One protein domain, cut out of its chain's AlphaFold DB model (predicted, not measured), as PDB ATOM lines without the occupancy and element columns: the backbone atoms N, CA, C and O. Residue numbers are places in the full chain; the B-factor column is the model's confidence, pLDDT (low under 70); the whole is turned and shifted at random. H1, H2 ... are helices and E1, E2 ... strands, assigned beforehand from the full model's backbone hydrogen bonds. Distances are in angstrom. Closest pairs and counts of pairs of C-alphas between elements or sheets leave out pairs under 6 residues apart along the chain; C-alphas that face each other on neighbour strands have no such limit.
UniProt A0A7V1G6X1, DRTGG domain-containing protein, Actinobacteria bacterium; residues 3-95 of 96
ATOM      1  N   THR A   3     298.166 217.204 137.514       94.25
ATOM      2  CA  THR A   3     298.047 215.739 137.567       94.25
ATOM      3  C   THR A   3     299.397 215.041 137.379       94.25
ATOM      4  O   THR A   3     300.371 215.667 136.974       94.25
ATOM      5  N   GLY A   4     299.470 213.742 137.679       91.19
ATOM      6  CA  GLY A   4     300.661 212.930 137.411       91.19
ATOM      7  C   GLY A   4     300.852 212.684 135.911       91.19
ATOM      8  O   GLY A   4     299.876 212.548 135.166       91.19
ATOM      9  N   GLY A   5     302.107 212.625 135.454       85.06
ATOM     10  CA  GLY A   5     302.425 212.436 134.032       85.06
ATOM     11  C   GLY A   5     302.097 211.043 133.463       85.06
ATOM     12  O   GLY A   5     302.002 210.895 132.245       85.06
ATOM     13  N   ASP A   6     301.840 210.038 134.302       88.50
ATOM     14  CA  ASP A   6     301.485 208.664 133.906       88.50
ATOM     15  C   ASP A   6     300.010 208.467 133.512       88.50
ATOM     16  O   ASP A   6     299.684 207.496 132.823       88.50
ATOM     17  N   ARG A   7     299.114 209.382 133.896       88.31
ATOM     18  CA  ARG A   7     297.660 209.232 133.699       88.31
ATOM     19  C   ARG A   7     297.144 209.930 132.442       88.31
ATOM     20  O   ARG A   7     296.501 210.977 132.508       88.31
ATOM     21  N   SER A   8     297.451 209.361 131.278       92.94
ATOM     22  CA  SER A   8     297.099 209.959 129.979       92.94
ATOM     23  C   SER A   8     295.591 210.117 129.748       92.94
ATOM     24  O   SER A   8     295.182 211.066 129.092       92.94
ATOM     25  N   ASP A   9     294.765 209.226 130.291       93.94
ATOM     26  CA  ASP A   9     293.300 209.316 130.254       93.94
ATOM     27  C   ASP A   9     292.786 210.594 130.933       93.94
ATOM     28  O   ASP A   9     292.001 211.344 130.356       93.94
ATOM     29  N   VAL A  10     293.301 210.896 132.124       94.12
ATOM     30  CA  VAL A  10     292.937 212.104 132.873       94.12
ATOM     31  C   VAL A  10     293.477 213.361 132.203       94.12
ATOM     32  O   VAL A  10     292.805 214.389 132.193       94.12
ATOM     33  N   GLN A  11     294.676 213.289 131.625       95.38
ATOM     34  CA  GLN A  11     295.268 214.403 130.884       95.38
ATOM     35  C   GLN A  11     294.439 214.757 129.643       95.38
ATOM     36  O   GLN A  11     294.188 215.933 129.402       95.38
ATOM     37  N   LEU A  12     293.975 213.755 128.890       96.00
ATOM     38  CA  LEU A  12     293.114 213.964 127.725       96.00
ATOM     39  C   LEU A  12     291.747 214.519 128.131       96.00
ATOM     40  O   LEU A  12     291.309 215.505 127.551       96.00
ATOM     41  N   ALA A  13     291.122 213.963 129.173       95.75
ATOM     42  CA  ALA A  13     289.855 214.483 129.684       95.75
ATOM     43  C   ALA A  13     289.975 215.946 130.149       95.75
ATOM     44  O   ALA A  13     289.086 216.750 129.901       95.75
ATOM     45  N   ALA A  14     291.094 216.315 130.780       95.88
ATOM     46  CA  ALA A  14     291.358 217.698 131.169       95.88
ATOM     47  C   ALA A  14     291.529 218.633 129.962       95.88
ATOM     48  O   ALA A  14     291.165 219.802 130.047       95.88
ATOM     49  N   LEU A  15     292.076 218.148 128.848       96.44
ATOM     50  CA  LEU A  15     292.189 218.931 127.616       96.44
ATOM     51  C   LEU A  15     290.829 219.146 126.931       96.44
ATOM     52  O   LEU A  15     290.672 220.108 126.192       96.44
ATOM     53  N   GLU A  16     289.833 218.298 127.190       94.94
ATOM     54  CA  GLU A  16     288.466 218.462 126.667       94.94
ATOM     55  C   GLU A  16     287.605 219.444 127.483       94.94
ATOM     56  O   GLU A  16     286.466 219.729 127.111       94.94
ATOM     57  N   THR A  17     288.130 219.983 128.587       93.62
ATOM     58  CA  THR A  17     287.476 221.031 129.385       93.62
ATOM     59  C   THR A  17     288.096 222.405 129.122       93.62
ATOM     60  O   THR A  17     289.071 222.528 128.388       93.62
ATOM     61  N   ASP A  18     287.588 223.447 129.785       92.19
ATOM     62  CA  ASP A  18     288.147 224.808 129.748       92.19
ATOM     63  C   ASP A  18     289.436 224.921 130.595       92.19
ATOM     64  O   ASP A  18     289.520 225.623 131.603       92.19
ATOM     65  N   THR A  19     290.434 224.100 130.259       93.75
ATOM     66  CA  THR A  19     291.710 224.016 130.972       93.75
ATOM     67  C   THR A  19     292.716 224.991 130.378       93.75
ATOM     68  O   THR A  19     293.255 224.762 129.302       93.75
ATOM     69  N   ASN A  20     293.083 226.017 131.147       93.88
ATOM     70  CA  ASN A  20     294.068 227.016 130.707       93.88
ATOM     71  C   ASN A  20     295.507 226.485 130.627       93.88
ATOM     72  O   ASN A  20     296.336 227.066 129.936       93.88
ATOM     73  N   ALA A  21     295.839 225.447 131.402       95.38
ATOM     74  CA  ALA A  21     297.165 224.832 131.436       95.38
ATOM     75  C   ALA A  21     297.111 223.444 132.082       95.38
ATOM     76  O   ALA A  21     296.362 223.219 133.047       95.38
ATOM     77  N   LEU A  22     297.957 222.536 131.602       95.75
ATOM     78  CA  LEU A  22     298.152 221.209 132.174       95.75
ATOM     79  C   LEU A  22     299.535 221.124 132.833       95.75
ATOM     80  O   LEU A  22     300.555 221.250 132.163       95.75
ATOM     81  N   ILE A  23     299.571 220.898 134.147       95.88
ATOM     82  CA  ILE A  23     300.815 220.750 134.913       95.88
ATOM     83  C   ILE A  23     301.003 219.274 135.270       95.88
ATOM     84  O   ILE A  23     300.148 218.687 135.938       95.88
ATOM     85  N   LEU A  24     302.111 218.689 134.812       95.62
ATOM     86  CA  LEU A  24     302.450 217.276 134.963       95.62
ATOM     87  C   LEU A  24     303.552 217.097 136.006       95.62
ATOM     88  O   LEU A  24     304.661 217.606 135.836       95.62
ATOM     89  N   THR A  25     303.249 216.373 137.079       94.75
ATOM     90  CA  THR A  25     304.150 216.180 138.225       94.75
ATOM     91  C   THR A  25     304.975 214.898 138.132       94.75
ATOM     92  O   THR A  25     304.693 214.001 137.331       94.75
ATOM     93  N   GLY A  26     306.031 214.816 138.948       89.12
ATOM     94  CA  GLY A  26     306.911 213.644 139.029       89.12
ATOM     95  C   GLY A  26     307.867 213.465 137.845       89.12
ATOM     96  O   GLY A  26     308.469 212.402 137.710       89.12
ATOM     97  N   ASN A  27     308.025 214.485 136.991       85.50
ATOM     98  CA  ASN A  27     308.905 214.483 135.815       85.50
ATOM     99  C   ASN A  27     308.646 213.336 134.816       85.50
ATOM    100  O   ASN A  27     309.547 212.882 134.107       85.50
ATOM    101  N   LEU A  28     307.406 212.852 134.771       87.75
ATOM    102  CA  LEU A  28     306.979 211.806 133.855       87.75
ATOM    103  C   LEU A  28     306.572 212.437 132.524       87.75
ATOM    104  O   LEU A  28     305.609 213.200 132.455       87.75
ATOM    105  N   MET A  29     307.313 212.111 131.466       90.12
ATOM    106  CA  MET A  29     307.026 212.631 130.132       90.12
ATOM    107  C   MET A  29     305.634 212.177 129.665       90.12
ATOM    108  O   MET A  29     305.361 210.971 129.671       90.12
ATOM    109  N   PRO A  30     304.763 213.106 129.228       91.81
ATOM    110  CA  PRO A  30     303.466 212.744 128.683       91.81
ATOM    111  C   PRO A  30     303.618 211.941 127.396       91.81
ATOM    112  O   PRO A  30     304.588 212.074 126.644       91.81
ATOM    113  N   ARG A  31     302.604 211.128 127.100       94.12
ATOM    114  CA  ARG A  31     302.540 210.416 125.822       94.12
ATOM    115  C   ARG A  31     302.384 211.413 124.663       94.12
ATOM    116  O   ARG A  31     301.689 212.416 124.831       94.12
ATOM    117  N   PRO A  32     302.914 211.111 123.461       94.69
ATOM    118  CA  PRO A  32     302.824 212.004 122.300       94.69
ATOM    119  C   PRO A  32     301.403 212.463 121.959       94.69
ATOM    120  O   PRO A  32     301.211 213.597 121.543       94.69
ATOM    121  N   ILE A  33     300.399 211.609 122.190       95.50
ATOM    122  CA  ILE A  33     298.988 211.946 121.963       95.50
ATOM    123  C   ILE A  33     298.509 213.122 122.824       95.50
ATOM    124  O   ILE A  33     297.766 213.966 122.339       95.50
ATOM    125  N   VAL A  34     298.969 213.215 124.075       95.69
ATOM    126  CA  VAL A  34     298.615 214.313 124.984       95.69
ATOM    127  C   VAL A  34     299.273 215.604 124.513       95.69
ATOM    128  O   VAL A  34     298.618 216.636 124.465       95.69
ATOM    129  N   VAL A  35     300.548 215.536 124.115       95.44
ATOM    130  CA  VAL A  35     301.292 216.697 123.603       95.44
ATOM    131  C   VAL A  35     300.665 217.218 122.312       95.44
ATOM    132  O   VAL A  35     300.387 218.405 122.219       95.44
ATOM    133  N   SER A  36     300.377 216.330 121.356       96.88
ATOM    134  CA  SER A  36     299.712 216.690 120.097       96.88
ATOM    135  C   SER A  36     298.354 217.333 120.353       96.88
ATOM    136  O   SER A  36     298.026 218.344 119.744       96.88
ATOM    137  N   LYS A  37     297.568 216.773 121.283       96.44
ATOM    138  CA  LYS A  37     296.242 217.306 121.587       96.44
ATOM    139  C   LYS A  37     296.303 218.668 122.273       96.44
ATOM    140  O   LYS A  37     295.492 219.538 121.981       96.44
ATOM    141  N   ALA A  38     297.253 218.846 123.183       96.56
ATOM    142  CA  ALA A  38     297.464 220.113 123.861       96.56
ATOM    143  C   ALA A  38     297.920 221.206 122.881       96.56
ATOM    144  O   ALA A  38     297.420 222.325 122.958       96.56
ATOM    145  N   ASP A  39     298.781 220.862 121.918       96.75
ATOM    146  CA  ASP A  39     299.222 221.766 120.850       96.75
ATOM    147  C   ASP A  39     298.056 222.182 119.934       96.75
ATOM    148  O   ASP A  39     297.844 223.371 119.710       96.75
ATOM    149  N   GLU A  40     297.217 221.226 119.504       97.00
ATOM    150  CA  GLU A  40     295.987 221.503 118.736       97.00
ATOM    151  C   GLU A  40     295.050 222.495 119.440       97.00
ATOM    152  O   GLU A  40     294.402 223.313 118.788       97.00
ATOM    153  N   LEU A  41     294.947 222.392 120.765       96.62
ATOM    154  CA  LEU A  41     294.054 223.210 121.586       96.62
ATOM    155  C   LEU A  41     294.713 224.501 122.090       96.62
ATOM    156  O   LEU A  41     294.049 225.312 122.731       96.62
ATOM    157  N   GLY A  42     296.011 224.696 121.833       96.06
ATOM    158  CA  GLY A  42     296.773 225.822 122.371       96.06
ATOM    159  C   GLY A  42     296.906 225.807 123.898       96.06
ATOM    160  O   GLY A  42     297.106 226.858 124.506       96.06
ATOM    161  N   VAL A  43     296.789 224.635 124.532       97.56
ATOM    162  CA  VAL A  43     296.909 224.480 125.986       97.56
ATOM    163  C   VAL A  43     298.368 224.180 126.346       97.56
ATOM    164  O   VAL A  43     298.906 223.153 125.934       97.56
ATOM    165  N   PRO A  44     299.040 225.020 127.149       96.75
ATOM    166  CA  PRO A  44     300.412 224.768 127.565       96.75
ATOM    167  C   PRO A  44     300.510 223.541 128.482       96.75
ATOM    168  O   PRO A  44     299.746 223.391 129.441       96.75
ATOM    169  N   VAL A  45     301.514 222.701 128.219       95.50
ATOM    170  CA  VAL A  45     301.887 221.555 129.060       95.50
ATOM    171  C   VAL A  45     303.192 221.864 129.783       95.50
ATOM    172  O   VAL A  45     304.220 222.104 129.154       95.50
ATOM    173  N   ILE A  46     303.156 221.847 131.114       95.06
ATOM    174  CA  ILE A  46     304.289 222.198 131.974       95.06
ATOM    175  C   ILE A  46     304.700 220.960 132.761       95.06
ATOM    176  O   ILE A  46     303.917 220.437 133.551       95.06
ATOM    177  N   LEU A  47     305.934 220.499 132.567       94.50
ATOM    178  CA  LEU A  47     306.499 219.389 133.328       94.50
ATOM    179  C   LEU A  47     307.259 219.919 134.545       94.50
ATOM    180  O   LEU A  47     308.116 220.794 134.413       94.50
ATOM    181  N   VAL A  48     306.964 219.371 135.721       94.44
ATOM    182  CA  VAL A  48     307.629 219.726 136.979       94.44
ATOM    183  C   VAL A  48     308.175 218.482 137.673       94.44
ATOM    184  O   VAL A  48     307.667 217.370 137.506       94.44
ATOM    185  N   LYS A  49     309.248 218.664 138.445       93.75
ATOM    186  CA  LYS A  49     309.916 217.571 139.171       93.75
ATOM    187  C   LYS A  49     309.246 217.253 140.504       93.75
ATOM    188  O   LYS A  49     309.412 216.159 141.028       93.75
ATOM    189  N   GLU A  50     308.549 218.231 141.062       93.44
ATOM    190  CA  GLU A  50     307.817 218.133 142.311       93.44
ATOM    191  C   GLU A  50     306.643 217.155 142.191       93.44
ATOM    192  O   GLU A  50     306.148 216.880 141.095       93.44
ATOM    193  N   ASP A  51     306.190 216.627 143.326       93.00
ATOM    194  CA  ASP A  51     304.937 215.885 143.404       93.00
ATOM    195  C   ASP A  51     303.724 216.829 143.312       93.00
ATOM    196  O   ASP A  51     303.841 218.060 143.321       93.00
ATOM    197  N   THR A  52     302.536 216.238 143.207       91.88
ATOM    198  CA  THR A  52     301.273 216.962 143.036       91.88
ATOM    199  C   THR A  52     300.987 217.945 144.164       91.88
ATOM    200  O   THR A  52     300.608 219.076 143.867       91.88
ATOM    201  N   LEU A  53     301.181 217.556 145.428       94.38
ATOM    202  CA  LEU A  53     300.851 218.415 146.566       94.38
ATOM    203  C   LEU A  53     301.795 219.617 146.613       94.38
ATOM    204  O   LEU A  53     301.335 220.756 146.577       94.38
ATOM    205  N   THR A  54     303.105 219.367 146.559       94.44
ATOM    206  CA  THR A  54     304.122 220.431 146.555       94.44
ATOM    207  C   THR A  54     303.922 221.410 145.389       94.44
ATOM    208  O   THR A  54     304.130 222.617 145.522       94.44
ATOM    209  N   THR A  55     303.518 220.907 144.218       94.44
ATOM    210  CA  THR A  55     303.239 221.741 143.038       94.44
ATOM    211  C   THR A  55     302.038 222.657 143.257       94.44
ATOM    212  O   THR A  55     302.102 223.835 142.906       94.44
ATOM    213  N   VAL A  56     300.955 222.132 143.839       93.75
ATOM    214  CA  VAL A  56     299.755 222.917 144.158       93.75
ATOM    215  C   VAL A  56     300.084 224.002 145.179       93.75
ATOM    216  O   VAL A  56     299.805 225.167 144.913       93.75
ATOM    217  N   GLU A  57     300.773 223.666 146.271       93.75
ATOM    218  CA  GLU A  57     301.168 224.640 147.301       93.75
ATOM    219  C   GLU A  57     302.022 225.781 146.719       93.75
ATOM    220  O   GLU A  57     301.805 226.959 147.011       93.75
ATOM    221  N   LYS A  58     302.975 225.468 145.830       91.75
ATOM    222  CA  LYS A  58     303.768 226.493 145.130       91.75
ATOM    223  C   LYS A  58     302.912 227.368 144.218       91.75
ATOM    224  O   LYS A  58     303.128 228.578 144.168       91.75
ATOM    225  N   ALA A  59     301.970 226.774 143.488       89.19
ATOM    226  CA  ALA A  59     301.061 227.519 142.625       89.19
ATOM    227  C   ALA A  59     300.173 228.475 143.440       89.19
ATOM    228  O   ALA A  59     300.005 229.633 143.059       89.19
ATOM    229  N   GLU A  60     299.678 228.032 144.596       87.62
ATOM    230  CA  GLU A  60     298.924 228.868 145.533       87.62
ATOM    231  C   GLU A  60     299.773 230.008 146.097       87.62
ATOM    232  O   GLU A  60     299.321 231.150 146.140       87.62
ATOM    233  N   HIS A  61     301.032 229.746 146.454       85.94
ATOM    234  CA  HIS A  61     301.958 230.796 146.877       85.94
ATOM    235  C   HIS A  61     302.225 231.836 145.782       85.94
ATOM    236  O   HIS A  61     302.360 233.020 146.088       85.94
ATOM    237  N   LEU A  62     302.285 231.438 144.510       81.44
ATOM    238  CA  LEU A  62     302.387 232.388 143.397       81.44
ATOM    239  C   LEU A  62     301.116 233.239 143.271       81.44
ATOM    240  O   LEU A  62     301.204 234.436 143.001       81.44
ATOM    241  N   TYR A  63     299.947 232.644 143.518       70.38
ATOM    242  CA  TYR A  63     298.666 233.349 143.503       70.38
ATOM    243  C   TYR A  63     298.479 234.282 144.710       70.38
ATOM    244  O   TYR A  63     297.924 235.369 144.569       70.38
ATOM    245  N   SER A  64     298.984 233.932 145.895       57.91
ATOM    246  CA  SER A  64     298.892 234.805 147.078       57.91
ATOM    247  C   SER A  64     299.698 236.101 146.932       57.91
ATOM    248  O   SER A  64     299.433 237.081 147.625       57.91
ATOM    249  N   HIS A  65     300.619 236.145 145.967       59.00
ATOM    250  CA  HIS A  65     301.337 237.348 145.552       59.00
ATOM    251  C   HIS A  65     300.657 238.091 144.394       59.00
ATOM    252  O   HIS A  65     301.310 238.933 143.768       59.00
ATOM    253  N   VAL A  66     299.373 237.826 144.089       56.50
ATOM    254  CA  VAL A  66     298.585 238.657 143.166       56.50
ATOM    255  C   VAL A  66     298.640 240.088 143.679       56.50
ATOM    256  O   VAL A  66     297.983 240.494 144.636       56.50
ATOM    257  N   ARG A  67     299.509 240.844 143.021       54.72
ATOM    258  CA  ARG A  67     299.779 242.245 143.260       54.72
ATOM    259  C   ARG A  67     298.452 242.991 143.228       54.72
ATOM    260  O   ARG A  67     297.829 243.108 142.175       54.72
ATOM    261  N   VAL A  68     298.045 243.541 144.369       55.59
ATOM    262  CA  VAL A  68     296.987 244.555 144.455       55.59
ATOM    263  C   VAL A  68     297.545 245.850 143.849       55.59
ATOM    264  O   VAL A  68     297.892 246.788 144.551       55.59
ATOM    265  N   HIS A  69     297.809 245.851 142.543       54.66
ATOM    266  CA  HIS A  69     298.269 247.024 141.789       54.66
ATOM    267  C   HIS A  69     297.142 247.611 140.930       54.66
ATOM    268  O   HIS A  69     297.304 248.675 140.340       54.66
ATOM    269  N   GLU A  70     295.996 246.937 140.852       60.59
ATOM    270  CA  GLU A  70     294.833 247.422 140.116       60.59
ATOM    271  C   GLU A  70     293.919 248.202 141.058       60.59
ATOM    272  O   GLU A  70     293.280 247.615 141.934       60.59
ATOM    273  N   ASN A  71     293.824 249.519 140.844       68.75
ATOM    274  CA  ASN A  71     292.931 250.412 141.596       68.75
ATOM    275  C   ASN A  71     291.489 249.884 141.663       68.75
ATOM    276  O   ASN A  71     290.827 250.057 142.679       68.75
ATOM    277  N   GLN A  72     291.020 249.169 140.634       74.69
ATOM    278  CA  GLN A  72     289.682 248.565 140.633       74.69
ATOM    279  C   GLN A  72     289.467 247.556 141.769       74.69
ATOM    280  O   GLN A  72     288.389 247.526 142.351       74.69
ATOM    281  N   LYS A  73     290.479 246.755 142.132       73.94
ATOM    282  CA  LYS A  73     290.357 245.804 143.252       73.94
ATOM    283  C   LYS A  73     290.313 246.520 144.598       73.94
ATOM    284  O   LYS A  73     289.626 246.059 145.503       73.94
ATOM    285  N   VAL A  74     291.038 247.632 144.722       81.69
ATOM    286  CA  VAL A  74     291.033 248.469 145.930       81.69
ATOM    287  C   VAL A  74     289.676 249.141 146.102       81.69
ATOM    288  O   VAL A  74     289.102 249.051 147.182       81.69
ATOM    289  N   GLU A  75     289.130 249.731 145.038       83.38
ATOM    290  CA  GLU A  75     287.795 250.336 145.083       83.38
ATOM    291  C   GLU A  75     286.714 249.306 145.389       83.38
ATOM    292  O   GLU A  75     285.879 249.541 146.255       83.38
ATOM    293  N   HIS A  76     286.775 248.122 144.776       83.06
ATOM    294  CA  HIS A  76     285.804 247.075 145.068       83.06
ATOM    295  C   HIS A  76     285.902 246.570 146.516       83.06
ATOM    296  O   HIS A  76     284.885 246.356 147.173       83.06
ATOM    297  N   MET A  77     287.117 246.425 147.058       82.81
ATOM    298  CA  MET A  77     287.289 246.125 148.482       82.81
ATOM    299  C   MET A  77     286.727 247.240 149.368       82.81
ATOM    300  O   MET A  77     286.060 246.933 150.351       82.81
ATOM    301  N   ARG A  78     286.951 248.516 149.024       85.06
ATOM    302  CA  ARG A  78     286.388 249.658 149.758       85.06
ATOM    303  C   ARG A  78     284.860 249.607 149.767       85.06
ATOM    304  O   ARG A  78     284.269 249.701 150.837       85.06
ATOM    305  N   GLU A  79     284.237 249.385 148.613       89.81
ATOM    306  CA  GLU A  79     282.780 249.243 148.489       89.81
ATOM    307  C   GLU A  79     282.242 248.104 149.363       89.81
ATOM    308  O   GLU A  79     281.257 248.283 150.076       89.81
ATOM    309  N   LEU A  80     282.898 246.940 149.349       89.88
ATOM    310  CA  LEU A  80     282.489 245.798 150.166       89.88
ATOM    311  C   LEU A  80     282.607 246.085 151.666       89.88
ATOM    312  O   LEU A  80     281.733 245.673 152.429       89.88
ATOM    313  N   LEU A  81     283.663 246.785 152.087       88.56
ATOM    314  CA  LEU A  81     283.855 247.178 153.482       88.56
ATOM    315  C   LEU A  81     282.785 248.186 153.918       88.56
ATOM    316  O   LEU A  81     282.150 247.965 154.940       88.56
ATOM    317  N   GLU A  82     282.524 249.230 153.130       87.50
ATOM    318  CA  GLU A  82     281.489 250.233 153.433       87.50
ATOM    319  C   GLU A  82     280.077 249.636 153.484       87.50
ATOM    320  O   GLU A  82     279.250 250.065 154.285       87.50
ATOM    321  N   GLN A  83     279.784 248.635 152.651       91.50
ATOM    322  CA  GLN A  83     278.462 248.001 152.617       91.50
ATOM    323  C   GLN A  83     278.217 247.033 153.777       91.50
ATOM    324  O   GLN A  83     277.069 246.842 154.176       91.50
ATOM    325  N   ASN A  84     279.266 246.379 154.281       90.75
ATOM    326  CA  ASN A  84     279.118 245.247 155.201       90.75
ATOM    327  C   ASN A  84     279.719 245.495 156.589       90.75
ATOM    328  O   ASN A  84     279.528 244.668 157.481       90.75
ATOM    329  N   ILE A  85     280.447 246.595 156.788       89.12
ATOM    330  CA  ILE A  85     281.125 246.914 158.043       89.12
ATOM    331  C   ILE A  85     280.790 248.345 158.463       89.12
ATOM    332  O   ILE A  85     280.997 249.295 157.715       89.12
ATOM    333  N   ASP A  86     280.330 248.504 159.704       88.88
ATOM    334  CA  ASP A  86     280.160 249.814 160.338       88.88
ATOM    335  C   ASP A  86     281.533 250.356 160.769       88.88
ATOM    336  O   ASP A  86     282.001 250.154 161.895       88.88
ATOM    337  N   LEU A  87     282.226 250.980 159.815       87.12
ATOM    338  CA  LEU A  87     283.558 251.541 160.030       87.12
ATOM    339  C   LEU A  87     283.532 252.666 161.072       87.12
ATOM    340  O   LEU A  87     284.460 252.761 161.872       87.12
ATOM    341  N   ASP A  88     282.454 253.450 161.131       87.56
ATOM    342  CA  ASP A  88     282.287 254.530 162.107       87.56
ATOM    343  C   ASP A  88     282.248 253.988 163.540       87.56
ATOM    344  O   ASP A  88     282.909 254.518 164.440       87.56
ATOM    345  N   TYR A  89     281.519 252.893 163.764       90.19
ATOM    346  CA  TYR A  89     281.501 252.213 165.056       90.19
ATOM    347  C   TYR A  89     282.882 251.673 165.446       90.19
ATOM    348  O   TYR A  89     283.286 251.780 166.611       90.19
ATOM    349  N   ILE A  90     283.624 251.116 164.485       89.44
ATOM    350  CA  ILE A  90     284.974 250.589 164.716       89.44
ATOM    351  C   ILE A  90     285.944 251.718 165.069       89.44
ATOM    352  O   ILE A  90     286.636 251.610 166.080       89.44
ATOM    353  N   TYR A  91     285.971 252.807 164.296       90.75
ATOM    354  CA  TYR A  91     286.836 253.960 164.562       90.75
ATOM    355  C   TYR A  91     286.563 254.549 165.945       90.75
ATOM    356  O   TYR A  91     287.470 254.656 166.775       90.75
ATOM    357  N   LYS A  92     285.282 254.742 166.274       91.94
ATOM    358  CA  LYS A  92     284.860 255.203 167.599       91.94
ATOM    359  C   LYS A  92     285.300 254.264 168.727       91.94
ATOM    360  O   LYS A  92     285.670 254.735 169.801       91.94
ATOM    361  N   SER A  93     285.267 252.952 168.497       89.56
ATOM    362  CA  SER A  93     285.703 251.943 169.475       89.56
ATOM    363  C   SER A  93     287.227 251.874 169.622       89.56
ATOM    364  O   SER A  93     287.720 251.519 170.691       89.56
ATOM    365  N   LEU A  94     287.971 252.231 168.573       88.94
ATOM    366  CA  LEU A  94     289.433 252.325 168.575       88.94
ATOM    367  C   LEU A  94     289.950 253.688 169.072       88.94
ATOM    368  O   LEU A  94     291.147 253.825 169.314       88.94
ATOM    369  N   GLY A  95     289.064 254.669 169.275       82.94
ATOM    370  CA  GLY A  95     289.415 256.000 169.775       82.94
ATOM    371  C   GLY A  95     290.136 256.880 168.752       82.94
ATOM    372  O   GLY A  95     290.856 257.798 169.151       82.94
TER     373      GLY A  95
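What this domain is: This is residues 3 to 95 of the 96 residues of the protein "DRTGG domain-containing protein" of Actinobacteria bacterium (UniProt A0A7V1G6X1). A small compact head, in which helices H1 and H2 lie side by side and pack next to a two-stranded parallel sheet of E1 and E2, is drawn out into a long arm. H3 starts beside E1 and leads away from the head, and residues 59 to 95, with the rest of H3, then H4 and H5, stick out free and make the length of the whole. The printed part has 93 residues, with five named helices and two named strands in the order H1, E1, H2, E2, H3, H4, H5; the class is mostly helix. The whole is extended, with a radius of gyration of the C-alphas of 21.1 A, and spans 65 by 26 by 21 A.

How they stand to each other: Residues 3 to 4 form a short parallel pairing with residues 24 to 25 of strand E1, residues 22 to 25. Helix H1, residues 8 to 15, touches helix H2, residues 32 to 41, and the two run the same way at a shallow tilt of 3 degrees; their closest C-alphas, of Leu 12 and Val 34, are 6.2 A apart. The closest C-alphas of H1 and E1 are those of Gln 11 and Leu 22, 7.5 A apart. E1 is the parallel neighbour of strand E2, residues 45 to 47, at 15 degrees, with N 24 and O 46 at 2.8 A and N 46 and O 22 at 2.9 A within hydrogen-bond range. E1, H2 and E2 form a strand-helix-strand unit, two parallel neighbour strands with a helix between them, whose crossover is right-handed. The closest C-alphas of H2 and E2, of Ala 38 and Val 45, are 7.0 A apart. Helix H3, residues 52 to 64, comes nearest to E1 where the C-alphas of Thr 25 and Thr 52 are 5.7 A apart. Helix H4, residues 71 to 84, is apart from H3. Helix H5, residues 87 to 94, is close to H4 but not clearly touching, about perpendicular at 78 degrees; their closest C-alphas, of Leu 81 and Leu 87, are 7.9 A apart. In the five helices every O i to N i+4 pair is within hydrogen-bond range.

Where its parts are: H1 begins at C-alpha 8, (297.099, 209.959, 129.979), and is 10.5 A long. E1 measures 9.9 A, H2 14.2 A and E2 6.6 A. H3 is 18.4 A long and begins at C-alpha 52, (301.273, 216.962, 143.036). H4 is 20.1 A long, and H5, 10.4 A, ends at C-alpha 94, (289.433, 252.325, 168.575).

The domain as a whole: The two C-alphas farthest apart, of Pro 32 and Gly 95, are 66.1 A apart. The printed part has no cut and no long link. Mean pLDDT of the printed part is 88.4; residues 64 to 71 are under 70.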